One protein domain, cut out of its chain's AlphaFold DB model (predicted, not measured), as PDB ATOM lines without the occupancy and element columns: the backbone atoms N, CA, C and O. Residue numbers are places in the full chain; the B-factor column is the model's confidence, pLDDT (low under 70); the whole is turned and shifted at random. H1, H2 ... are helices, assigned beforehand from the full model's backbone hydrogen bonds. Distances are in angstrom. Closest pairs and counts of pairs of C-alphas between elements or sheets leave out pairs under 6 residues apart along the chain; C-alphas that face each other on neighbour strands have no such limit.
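What this domain is: This is residues 2 to 87 of the 181 residues of an uncharacterized protein of Clavibacter michiganensis subsp. michiganensis (UniProt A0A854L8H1). The longest helix, H6, runs through the middle, with H1 to H5 packed round it. The printed part has 86 residues with six named helices, H1 to H6 in order; the class is all helix. It is compact, radius of gyration of the C-alphas 12.0 A, spanning 33 by 29 by 23 A.

Where its parts are: Find C-alpha 2 at (-11.649, 36.821, -35.593), where H1, residues 2 to 10, begins. Then come H2, 19 to 29, H3, 31 to 39, H4, 43 to 49, and H5, 61 to 68. H6, residues 71 to 86, runs 22.9 A to C-alpha 86 at (-23.828, 29.513, -34.207).

How they stand to each other: Look at H6, the hub, which touches the other five. H3 is about perpendicular to it, 74 degrees, C-alphas 34 and 82 closest at 4.7 A. H5 and H6 are a hairpin. Every O i to N i+4 pair in the helices is within hydrogen-bond range.

The domain as a whole: The printed part has no cut, H4 to H5 is a long link, and pLDDT is under 70 at residues 55 to 59 and 67 to 69.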
ATOM      1  N   LEU A   2     -10.598  36.535 -36.584       89.50
ATOM      2  CA  LEU A   2     -11.649  36.821 -35.593       89.50
ATOM      3  C   LEU A   2     -11.417  36.137 -34.235       89.50
ATOM      4  O   LEU A   2     -11.367  36.797 -33.198       89.50
ATOM      5  N   ARG A   3     -11.225  34.810 -34.244       89.44
ATOM      6  CA  ARG A   3     -11.037  34.002 -33.025       89.44
ATOM      7  C   ARG A   3      -9.847  34.450 -32.202       89.44
ATOM      8  O   ARG A   3      -9.931  34.499 -30.978       89.44
ATOM      9  N   GLU A   4      -8.739  34.776 -32.857       92.56
ATOM     10  CA  GLU A   4      -7.534  35.245 -32.182       92.56
ATOM     11  C   GLU A   4      -7.767  36.616 -31.545       92.56
ATOM     12  O   GLU A   4      -7.305  36.847 -30.428       92.56
ATOM     13  N   PHE A   5      -8.527  37.505 -32.198       94.75
ATOM     14  CA  PHE A   5      -8.913  38.782 -31.601       94.75
ATOM     15  C   PHE A   5      -9.769  38.582 -30.348       94.75
ATOM     16  O   PHE A   5      -9.459  39.171 -29.313       94.75
ATOM     17  N   VAL A   6     -10.803  37.735 -30.406       94.12
ATOM     18  CA  VAL A   6     -11.683  37.472 -29.254       94.12
ATOM     19  C   VAL A   6     -10.905  36.811 -28.116       94.12
ATOM     20  O   VAL A   6     -11.002  37.252 -26.972       94.12
ATOM     21  N   ALA A   7     -10.054  35.829 -28.423       94.56
ATOM     22  CA  ALA A   7      -9.159  35.210 -27.449       94.56
ATOM     23  C   ALA A   7      -8.238  36.244 -26.781       94.56
ATOM     24  O   ALA A   7      -8.085  36.253 -25.558       94.56
ATOM     25  N   ALA A   8      -7.648  37.150 -27.566       94.44
ATOM     26  CA  ALA A   8      -6.822  38.227 -27.036       94.44
ATOM     27  C   ALA A   8      -7.641  39.201 -26.180       94.44
ATOM     28  O   ALA A   8      -7.168  39.601 -25.119       94.44
ATOM     29  N   LEU A   9      -8.858  39.557 -26.608       94.00
ATOM     30  CA  LEU A   9      -9.777  40.460 -25.912       94.00
ATOM     31  C   LEU A   9     -10.122  39.943 -24.512       94.00
ATOM     32  O   LEU A   9      -9.946  40.672 -23.536       94.00
ATOM     33  N   VAL A  10     -10.550  38.681 -24.402       93.12
ATOM     34  CA  VAL A  10     -10.939  38.084 -23.112       93.12
ATOM     35  C   VAL A  10      -9.747  37.789 -22.199       93.12
ATOM     36  O   VAL A  10      -9.937  37.537 -21.016       93.12
ATOM     37  N   LYS A  11      -8.512  37.850 -22.712       91.94
ATOM     38  CA  LYS A  11      -7.271  37.723 -21.929       91.94
ATOM     39  C   LYS A  11      -6.682  39.070 -21.492       91.94
ATOM     40  O   LYS A  11      -5.689  39.095 -20.765       91.94
ATOM     41  N   ARG A  12      -7.264  40.205 -21.906       91.75
ATOM     42  CA  ARG A  12      -6.757  41.537 -21.536       91.75
ATOM     43  C   ARG A  12      -6.874  41.802 -20.034       91.75
ATOM     44  O   ARG A  12      -7.645  41.193 -19.292       91.75
ATOM     45  N   ARG A  13      -6.119  42.804 -19.570       88.94
ATOM     46  CA  ARG A  13      -6.219  43.282 -18.184       88.94
ATOM     47  C   ARG A  13      -7.573  43.934 -17.881       88.94
ATOM     48  O   ARG A  13      -8.021  43.852 -16.741       88.94
ATOM     49  N   ALA A  14      -8.221  44.560 -18.849       90.12
ATOM     50  CA  ALA A  14      -9.543  45.142 -18.672       90.12
ATOM     51  C   ALA A  14     -10.394  44.851 -19.904       90.12
ATOM     52  O   ALA A  14      -9.886  44.888 -21.027       90.12
ATOM     53  N   LEU A  15     -11.674  44.565 -19.670       91.62
ATOM     54  CA  LEU A  15     -12.663  44.451 -20.732       91.62
ATOM     55  C   LEU A  15     -13.101  45.841 -21.206       91.62
ATOM     56  O   LEU A  15     -12.924  46.825 -20.478       91.62
ATOM     57  N   PRO A  16     -13.698  45.925 -22.404       93.62
ATOM     58  CA  PRO A  16     -14.430  47.107 -22.833       93.62
ATOM     59  C   PRO A  16     -15.452  47.557 -21.782       93.62
ATOM     60  O   PRO A  16     -16.043  46.736 -21.076       93.62
ATOM     61  N   LYS A  17     -15.655  48.872 -21.660       93.50
ATOM     62  CA  LYS A  17     -16.505  49.466 -20.610       93.50
ATOM     63  C   LYS A  17     -17.965  49.014 -20.703       93.50
ATOM     64  O   LYS A  17     -18.642  48.911 -19.689       93.50
ATOM     65  N   ASP A  18     -18.424  48.733 -21.912       95.12
ATOM     66  CA  ASP A  18     -19.764  48.268 -22.252       95.12
ATOM     67  C   ASP A  18     -19.914  46.738 -22.190       95.12
ATOM     68  O   ASP A  18     -21.017  46.231 -22.370       95.12
ATOM     69  N   ALA A  19     -18.853  45.979 -21.880       93.44
ATOM     70  CA  ALA A  19     -18.881  44.515 -21.932       93.44
ATOM     71  C   ALA A  19     -19.986  43.890 -21.065       93.44
ATOM     72  O   ALA A  19     -20.570  42.884 -21.453       93.44
ATOM     73  N   ALA A  20     -20.295  44.479 -19.905       93.31
ATOM     74  CA  ALA A  20     -21.392  44.011 -19.053       93.31
ATOM     75  C   ALA A  20     -22.774  44.237 -19.694       93.31
ATOM     76  O   ALA A  20     -23.648  43.379 -19.591       93.31
ATOM     77  N   SER A  21     -22.960  45.361 -20.392       94.56
ATOM     78  CA  SER A  21     -24.198  45.661 -21.119       94.56
ATOM     79  C   SER A  21     -24.371  44.724 -22.313       94.56
ATOM     80  O   SER A  21     -25.437  44.135 -22.476       94.56
ATOM     81  N   VAL A  22     -23.299  44.500 -23.079       93.06
ATOM     82  CA  VAL A  22     -23.294  43.552 -24.202       93.06
ATOM     83  C   VAL A  22     -23.581  42.132 -23.723       93.06
ATOM     84  O   VAL A  22     -24.377  41.437 -24.342       93.06
ATOM     85  N   LEU A  23     -22.994  41.714 -22.599       93.50
ATOM     86  CA  LEU A  23     -23.291  40.428 -21.963       93.50
ATOM     87  C   LEU A  23     -24.777  40.276 -21.638       93.50
ATOM     88  O   LEU A  23     -25.384  39.276 -22.015       93.50
ATOM     89  N   ALA A  24     -25.363  41.261 -20.955       93.94
ATOM     90  CA  ALA A  24     -26.770  41.226 -20.572       93.94
ATOM     91  C   ALA A  24     -27.692  41.185 -21.801       93.94
ATOM     92  O   ALA A  24     -28.593  40.349 -21.868       93.94
ATOM     93  N   ALA A  25     -27.428  42.036 -22.796       92.88
ATOM     94  CA  ALA A  25     -28.180  42.059 -24.046       92.88
ATOM     95  C   ALA A  25     -28.064  40.721 -24.790       92.88
ATOM     96  O   ALA A  25     -29.069  40.140 -25.189       92.88
ATOM     97  N   ALA A  26     -26.853  40.184 -24.912       90.25
ATOM     98  CA  ALA A  26     -26.615  38.930 -25.609       90.25
ATOM     99  C   ALA A  26     -27.288  37.733 -24.922       90.25
ATOM    100  O   ALA A  26     -27.843  36.877 -25.605       90.25
ATOM    101  N   LEU A  27     -27.301  37.679 -23.587       91.50
ATOM    102  CA  LEU A  27     -28.028  36.643 -22.847       91.50
ATOM    103  C   LEU A  27     -29.545  36.740 -23.056       91.50
ATOM    104  O   LEU A  27     -30.211  35.712 -23.177       91.50
ATOM    105  N   ALA A  28     -30.089  37.957 -23.134       91.56
ATOM    106  CA  ALA A  28     -31.516  38.179 -23.363       91.56
ATOM    107  C   ALA A  28     -31.939  37.859 -24.807       91.56
ATOM    108  O   ALA A  28     -32.991  37.258 -25.029       91.56
ATOM    109  N   THR A  29     -31.120  38.234 -25.791       88.44
ATOM    110  CA  THR A  29     -31.449  38.114 -27.217       88.44
ATOM    111  C   THR A  29     -31.050  36.758 -27.803       88.44
ATOM    112  O   THR A  29     -31.816  36.170 -28.562       88.44
ATOM    113  N   TYR A  30     -29.892  36.213 -27.424       86.19
ATOM    114  CA  TYR A  30     -29.301  35.003 -28.020       86.19
ATOM    115  C   TYR A  30     -29.391  33.782 -27.101       86.19
ATOM    116  O   TYR A  30     -28.533  32.897 -27.122       86.19
ATOM    117  N   ARG A  31     -30.460  33.710 -26.298       86.62
ATOM    118  CA  ARG A  31     -30.664  32.674 -25.271       86.62
ATOM    119  C   ARG A  31     -30.517  31.240 -25.787       86.62
ATOM    120  O   ARG A  31     -30.004  30.391 -25.067       86.62
ATOM    121  N   TYR A  32     -30.962  30.970 -27.018       88.44
ATOM    122  CA  TYR A  32     -30.911  29.631 -27.606       88.44
ATOM    123  C   TYR A  32     -29.475  29.220 -27.944       88.44
ATOM    124  O   TYR A  32     -29.023  28.171 -27.496       88.44
ATOM    125  N   GLU A  33     -28.737  30.070 -28.660       86.62
ATOM    126  CA  GLU A  33     -27.362  29.774 -29.083       86.62
ATOM    127  C   GLU A  33     -26.401  29.690 -27.894       86.62
ATOM    128  O   GLU A  33     -25.587  28.767 -27.792       86.62
ATOM    129  N   VAL A  34     -26.543  30.623 -26.946       88.12
ATOM    130  CA  VAL A  34     -25.756  30.609 -25.710       88.12
ATOM    131  C   VAL A  34     -26.133  29.398 -24.856       88.12
ATOM    132  O   VAL A  34     -25.245  28.682 -24.403       88.12
ATOM    133  N   GLY A  35     -27.428  29.118 -24.679       89.50
ATOM    134  CA  GLY A  35     -27.903  27.969 -23.906       89.50
ATOM    135  C   GLY A  35     -27.407  26.637 -24.468       89.50
ATOM    136  O   GLY A  35     -26.876  25.818 -23.720       89.50
ATOM    137  N   ARG A  36     -27.493  26.454 -25.789       88.38
ATOM    138  CA  ARG A  36     -26.965  25.275 -26.486       88.38
ATOM    139  C   ARG A  36     -25.459  25.122 -26.282       88.38
ATOM    140  O   ARG A  36     -24.996  24.050 -25.918       88.38
ATOM    141  N   THR A  37     -24.692  26.198 -26.453       87.00
ATOM    142  CA  THR A  37     -23.235  26.162 -26.249       87.00
ATOM    143  C   THR A  37     -22.853  25.825 -24.813       87.00
ATOM    144  O   THR A  37     -21.909  25.066 -24.593       87.00
ATOM    145  N   VAL A  38     -23.578  26.364 -23.830       88.44
ATOM    146  CA  VAL A  38     -23.357  26.046 -22.415       88.44
ATOM    147  C   VAL A  38     -23.624  24.563 -22.147       88.44
ATOM    148  O   VAL A  38     -22.803  23.918 -21.502       88.44
ATOM    149  N   GLN A  39     -24.705  24.003 -22.700       86.81
ATOM    150  CA  GLN A  39     -25.010  22.566 -22.614       86.81
ATOM    151  C   GLN A  39     -23.936  21.700 -23.288       86.81
ATOM    152  O   GLN A  39     -23.532  20.677 -22.739       86.81
ATOM    153  N   ASP A  40     -23.411  22.145 -24.431       85.62
ATOM    154  CA  ASP A  40     -22.353  21.459 -25.181       85.62
ATOM    155  C   ASP A  40     -20.950  21.647 -24.555       85.62
ATOM    156  O   ASP A  40     -19.948  21.164 -25.100       85.62
ATOM    157  N   GLY A  41     -20.855  22.323 -23.402       85.06
ATOM    158  CA  GLY A  41     -19.630  22.533 -22.624       85.06
ATOM    159  C   GLY A  41     -18.672  23.566 -23.219       85.06
ATOM    160  O   GLY A  41     -17.458  23.402 -23.138       85.06
ATOM    161  N   SER A  42     -19.206  24.594 -23.886       89.69
ATOM    162  CA  SER A  42     -18.512  25.847 -24.225       89.69
ATOM    163  C   SER A  42     -17.121  25.693 -24.859       89.69
ATOM    164  O   SER A  42     -16.189  26.434 -24.539       89.69
ATOM    165  N   ALA A  43     -16.962  24.755 -25.800       89.56
ATOM    166  CA  ALA A  43     -15.662  24.406 -26.386       89.56
ATOM    167  C   ALA A  43     -14.895  25.610 -26.972       89.56
ATOM    168  O   ALA A  43     -13.670  25.686 -26.871       89.56
ATOM    169  N   VAL A  44     -15.608  26.573 -27.560       91.19
ATOM    170  CA  VAL A  44     -14.998  27.793 -28.112       91.19
ATOM    171  C   VAL A  44     -14.431  28.687 -27.001       91.19
ATOM    172  O   VAL A  44     -13.325  29.209 -27.138       91.19
ATOM    173  N   ALA A  45     -15.126  28.800 -25.866       91.94
ATOM    174  CA  ALA A  45     -14.677  29.591 -24.721       91.94
ATOM    175  C   ALA A  45     -13.411  29.010 -24.070       91.94
ATOM    176  O   ALA A  45     -12.498  29.765 -23.727       91.94
ATOM    177  N   HIS A  46     -13.314  27.678 -23.978       91.81
ATOM    178  CA  HIS A  46     -12.077  26.991 -23.587       91.81
ATOM    179  C   HIS A  46     -10.905  27.392 -24.485       91.81
ATOM    180  O   HIS A  46      -9.845  27.777 -23.989       91.81
ATOM    181  N   GLY A  47     -11.116  27.385 -25.807       91.44
ATOM    182  CA  GLY A  47     -10.115  27.821 -26.781       91.44
ATOM    183  C   GLY A  47      -9.688  29.278 -26.585       91.44
ATOM    184  O   GLY A  47      -8.494  29.582 -26.596       91.44
ATOM    185  N   PHE A  48     -10.636  30.183 -26.334       92.81
ATOM    186  CA  PHE A  48     -10.325  31.591 -26.077       92.81
ATOM    187  C   PHE A  48      -9.470  31.787 -24.830       92.81
ATOM    188  O   PHE A  48      -8.484  32.527 -24.868       92.81
ATOM    189  N   LEU A  49      -9.811  31.101 -23.741       91.12
ATOM    190  CA  LEU A  49      -9.125  31.232 -22.458       91.12
ATOM    191  C   LEU A  49      -7.846  30.389 -22.380       91.12
ATOM    192  O   LEU A  49      -6.972  30.697 -21.575       91.12
ATOM    193  N   GLY A  50      -7.662  29.420 -23.282       89.25
ATOM    194  CA  GLY A  50      -6.539  28.478 -23.240       89.25
ATOM    195  C   GLY A  50      -6.640  27.504 -22.067       89.25
ATOM    196  O   GLY A  50      -5.619  27.099 -21.522       89.25
ATOM    197  N   VAL A  51      -7.866  27.185 -21.650       88.38
ATOM    198  CA  VAL A  51      -8.151  26.262 -20.548       88.38
ATOM    199  C   VAL A  51      -8.484  24.911 -21.155       88.38
ATOM    200  O   VAL A  51      -9.422  24.813 -21.948       88.38
ATOM    201  N   GLU A  52      -7.729  23.879 -20.787       84.31
ATOM    202  CA  GLU A  52      -7.970  22.523 -21.278       84.31
ATOM    203  C   GLU A  52      -9.367  22.046 -20.874       84.31
ATOM    204  O   GLU A  52      -9.861  22.352 -19.784       84.31
ATOM    205  N   ARG A  53     -10.028  21.316 -21.774       78.81
ATOM    206  CA  ARG A  53     -11.384  20.850 -21.518       78.81
ATOM    207  C   ARG A  53     -11.328  19.549 -20.734       78.81
ATOM    208  O   ARG A  53     -11.082  18.478 -21.286       78.81
ATOM    209  N   GLU A  54     -11.625  19.635 -19.447       71.38
ATOM    210  CA  GLU A  54     -11.825  18.448 -18.625       71.38
ATOM    211  C   GLU A  54     -13.161  17.790 -19.011       71.38
ATOM    212  O   GLU A  54     -14.208  18.436 -19.039       71.38
ATOM    213  N   ARG A  55     -13.147  16.502 -19.377       61.97
ATOM    214  CA  ARG A  55     -14.365  15.762 -19.767       61.97
ATOM    215  C   ARG A  55     -15.123  15.260 -18.532       61.97
ATOM    216  O   ARG A  55     -15.327  14.059 -18.379       61.97
ATOM    217  N   GLY A  56     -15.504  16.171 -17.638       64.56
ATOM    218  CA  GLY A  56     -16.314  15.884 -16.452       64.56
ATOM    219  C   GLY A  56     -17.753  16.377 -16.614       64.56
ATOM    220  O   GLY A  56     -17.977  17.473 -17.112       64.56
ATOM    221  N   TYR A  57     -18.739  15.585 -16.182       60.84
ATOM    222  CA  TYR A  57     -20.167  15.945 -16.274       60.84
ATOM    223  C   TYR A  57     -20.590  17.033 -15.264       60.84
ATOM    224  O   TYR A  57     -21.533  17.771 -15.519       60.84
ATOM    225  N   TYR A  58     -19.891  17.149 -14.127       63.53
ATOM    226  CA  TYR A  58     -20.265  18.042 -13.015       63.53
ATOM    227  C   TYR A  58     -19.254  19.156 -12.713       63.53
ATOM    228  O   TYR A  58     -19.529  20.019 -11.885       63.53
ATOM    229  N   SER A  59     -18.092  19.161 -13.366       68.19
ATOM    230  CA  SER A  59     -17.042  20.150 -13.119       68.19
ATOM    231  C   SER A  59     -16.416  20.586 -14.434       68.19
ATOM    232  O   SER A  59     -15.621  19.860 -15.029       68.19
ATOM    233  N   ASP A  60     -16.784  21.782 -14.883       80.88
ATOM    234  CA  ASP A  60     -16.165  22.420 -16.040       80.88
ATOM    235  C   ASP A  60     -14.949  23.239 -15.573       80.88
ATOM    236  O   ASP A  60     -15.046  24.022 -14.623       80.88
ATOM    237  N   ALA A  61     -13.799  23.093 -16.232       82.38
ATOM    238  CA  ALA A  61     -12.592  23.861 -15.922       82.38
ATOM    239  C   ALA A  61     -12.789  25.388 -16.081       82.38
ATOM    240  O   ALA A  61     -12.083  26.183 -15.448       82.38
ATOM    241  N   LEU A  62     -13.788  25.828 -16.854       83.81
ATOM    242  CA  LEU A  62     -14.226  27.224 -16.913       83.81
ATOM    243  C   LEU A  62     -14.799  27.711 -15.579       83.81
ATOM    244  O   LEU A  62     -14.573  28.866 -15.224       83.81
ATOM    245  N   SER A  63     -15.486  26.856 -14.814       82.88
ATOM    246  CA  SER A  63     -16.025  27.223 -13.493       82.88
ATOM    247  C   SER A  63     -14.907  27.496 -12.480       82.88
ATOM    248  O   SER A  63     -14.940  28.498 -11.766       82.88
ATOM    249  N   GLN A  64     -13.855  26.674 -12.497       81.06
ATOM    250  CA  GLN A  64     -12.652  26.872 -11.684       81.06
ATOM    251  C   GLN A  64     -11.895  28.127 -12.133       81.06
ATOM    252  O   GLN A  64     -11.472  28.948 -11.316       81.06
ATOM    253  N   SER A  65     -11.796  28.325 -13.450       79.06
ATOM    254  CA  SER A  65     -11.208  29.531 -14.027       79.06
ATOM    255  C   SER A  65     -11.996  30.772 -13.628       79.06
ATOM    256  O   SER A  65     -11.381  31.778 -13.318       79.06
ATOM    257  N   ALA A  66     -13.326  30.742 -13.566       78.06
ATOM    258  CA  ALA A  66     -14.126  31.890 -13.140       78.06
ATOM    259  C   ALA A  66     -13.889  32.274 -11.670       78.06
ATOM    260  O   ALA A  66     -14.005  33.450 -11.335       78.06
ATOM    261  N   ALA A  67     -13.529  31.307 -10.821       69.00
ATOM    262  CA  ALA A  67     -13.182  31.547  -9.422       69.00
ATOM    263  C   ALA A  67     -11.762  32.127  -9.252       69.00
ATOM    264  O   ALA A  67     -11.532  32.942  -8.362       69.00
ATOM    265  N   ALA A  68     -10.814  31.727 -10.108       66.56
ATOM    266  CA  ALA A  68      -9.417  32.185 -10.064       66.56
ATOM    267  C   ALA A  68      -9.132  33.422 -10.943       66.56
ATOM    268  O   ALA A  68      -8.190  34.176 -10.700       66.56
ATOM    269  N   THR A  69      -9.924  33.620 -11.992       65.00
ATOM    270  CA  THR A  69      -9.827  34.715 -12.964       65.00
ATOM    271  C   THR A  69     -11.011  35.668 -12.809       65.00
ATOM    272  O   THR A  69     -11.853  35.542 -11.926       65.00
ATOM    273  N   LYS A  70     -11.089  36.681 -13.667       80.31
ATOM    274  CA  LYS A  70     -12.191  37.642 -13.660       80.31
ATOM    275  C   LYS A  70     -13.432  36.962 -14.238       80.31
ATOM    276  O   LYS A  70     -13.531  36.854 -15.455       80.31
ATOM    277  N   ALA A  71     -14.386  36.566 -13.395       89.62
ATOM    278  CA  ALA A  71     -15.637  35.899 -13.787       89.62
ATOM    279  C   ALA A  71     -16.328  36.520 -15.020       89.62
ATOM    280  O   ALA A  71     -16.793  35.804 -15.901       89.62
ATOM    281  N   GLN A  72     -16.309  37.852 -15.151       91.69
ATOM    282  CA  GLN A  72     -16.855  38.550 -16.322       91.69
ATOM    283  C   GLN A  72     -16.135  38.201 -17.643       91.69
ATOM    284  O   GLN A  72     -16.766  38.190 -18.692       91.69
ATOM    285  N   HIS A  73     -14.831  37.910 -17.618       92.56
ATOM    286  CA  HIS A  73     -14.065  37.495 -18.803       92.56
ATOM    287  C   HIS A  73     -14.463  36.083 -19.230       92.56
ATOM    288  O   HIS A  73     -14.612  35.836 -20.423       92.56
ATOM    289  N   VAL A  74     -14.698  35.187 -18.266       92.81
ATOM    290  CA  VAL A  74     -15.216  33.841 -18.546       92.81
ATOM    291  C   VAL A  74     -16.627  33.921 -19.113       92.81
ATOM    292  O   VAL A  74     -16.884  33.358 -20.173       92.81
ATOM    293  N   ALA A  75     -17.515  34.688 -18.477       92.81
ATOM    294  CA  ALA A  75     -18.870  34.902 -18.976       92.81
ATOM    295  C   ALA A  75     -18.864  35.474 -20.404       92.81
ATOM    296  O   ALA A  75     -19.589  34.985 -21.269       92.81
ATOM    297  N   LEU A  76     -18.005  36.464 -20.677       94.06
ATOM    298  CA  LEU A  76     -17.869  37.041 -22.014       94.06
ATOM    299  C   LEU A  76     -17.353  36.012 -23.021       94.06
ATOM    300  O   LEU A  76     -17.911  35.905 -24.107       94.06
ATOM    301  N   ALA A  77     -16.345  35.218 -22.664       93.88
ATOM    302  CA  ALA A  77     -15.831  34.161 -23.531       93.88
ATOM    303  C   ALA A  77     -16.907  33.120 -23.881       93.88
ATOM    304  O   ALA A  77     -16.985  32.697 -25.032       93.88
ATOM    305  N   VAL A  78     -17.753  32.739 -22.919       92.88
ATOM    306  CA  VAL A  78     -18.870  31.803 -23.132       92.88
ATOM    307  C   VAL A  78     -19.915  32.390 -24.073       92.88
ATOM    308  O   VAL A  78     -20.280  31.746 -25.053       92.88
ATOM    309  N   VAL A  79     -20.359  33.623 -23.825       93.88
ATOM    310  CA  VAL A  79     -21.389  34.271 -24.648       93.88
ATOM    311  C   VAL A  79     -20.894  34.517 -26.074       93.88
ATOM    312  O   VAL A  79     -21.560  34.110 -27.023       93.88
ATOM    313  N   LEU A  80     -19.713  35.126 -26.243       93.50
ATOM    314  CA  LEU A  80     -19.149  35.363 -27.577       93.50
ATOM    315  C   LEU A  80     -18.820  34.040 -28.279       93.50
ATOM    316  O   LEU A  80     -19.040  33.913 -29.478       93.50
ATOM    317  N   GLY A  81     -18.358  33.034 -27.531       91.62
ATOM    318  CA  GLY A  81     -18.103  31.697 -28.059       91.62
ATOM    319  C   GLY A  81     -19.369  31.002 -28.552       91.62
ATOM    320  O   GLY A  81     -19.309  30.307 -29.562       91.62
ATOM    321  N   GLY A  82     -20.507  31.220 -27.888       90.56
ATOM    322  CA  GLY A  82     -21.798  30.688 -28.321       90.56
ATOM    323  C   GLY A  82     -22.337  31.364 -29.575       90.56
ATOM    324  O   GLY A  82     -22.769  30.678 -30.496       90.56
ATOM    325  N   ILE A  83     -22.229  32.694 -29.651       89.69
ATOM    326  CA  ILE A  83     -22.571  33.447 -30.867       89.69
ATOM    327  C   ILE A  83     -21.667  33.016 -32.029       89.69
ATOM    328  O   ILE A  83     -22.133  32.808 -33.142       89.69
ATOM    329  N   GLU A  84     -20.370  32.823 -31.793       88.88
ATOM    330  CA  GLU A  84     -19.467  32.402 -32.862       88.88
ATOM    331  C   GLU A  84     -19.674  30.935 -33.276       88.88
ATOM    332  O   GLU A  84     -19.498  30.586 -34.442       88.88
ATOM    333  N   ALA A  85     -20.065  30.059 -32.349       87.06
ATOM    334  CA  ALA A  85     -20.395  28.673 -32.666       87.06
ATOM    335  C   ALA A  85     -21.659  28.555 -33.533       87.06
ATOM    336  O   ALA A  85     -21.746  27.632 -34.347       87.06
ATOM    337  N   SER A  86     -22.611  29.484 -33.390       82.75
ATOM    338  CA  SER A  86     -23.828  29.513 -34.207       82.75
ATOM    339  C   SER A  86     -23.605  30.096 -35.606       82.75
ATOM    340  O   SER A  86     -24.340  29.763 -36.540       82.75
ATOM    341  N   MET A  87     -22.550  30.898 -35.791       80.50
ATOM    342  CA  MET A  87     -22.129  31.407 -37.098       80.50
ATOM    343  C   MET A  87     -21.567  30.273 -37.967       80.50
ATOM    344  O   MET A  87     -20.368  29.998 -38.012       80.50
TER     345      MET A  87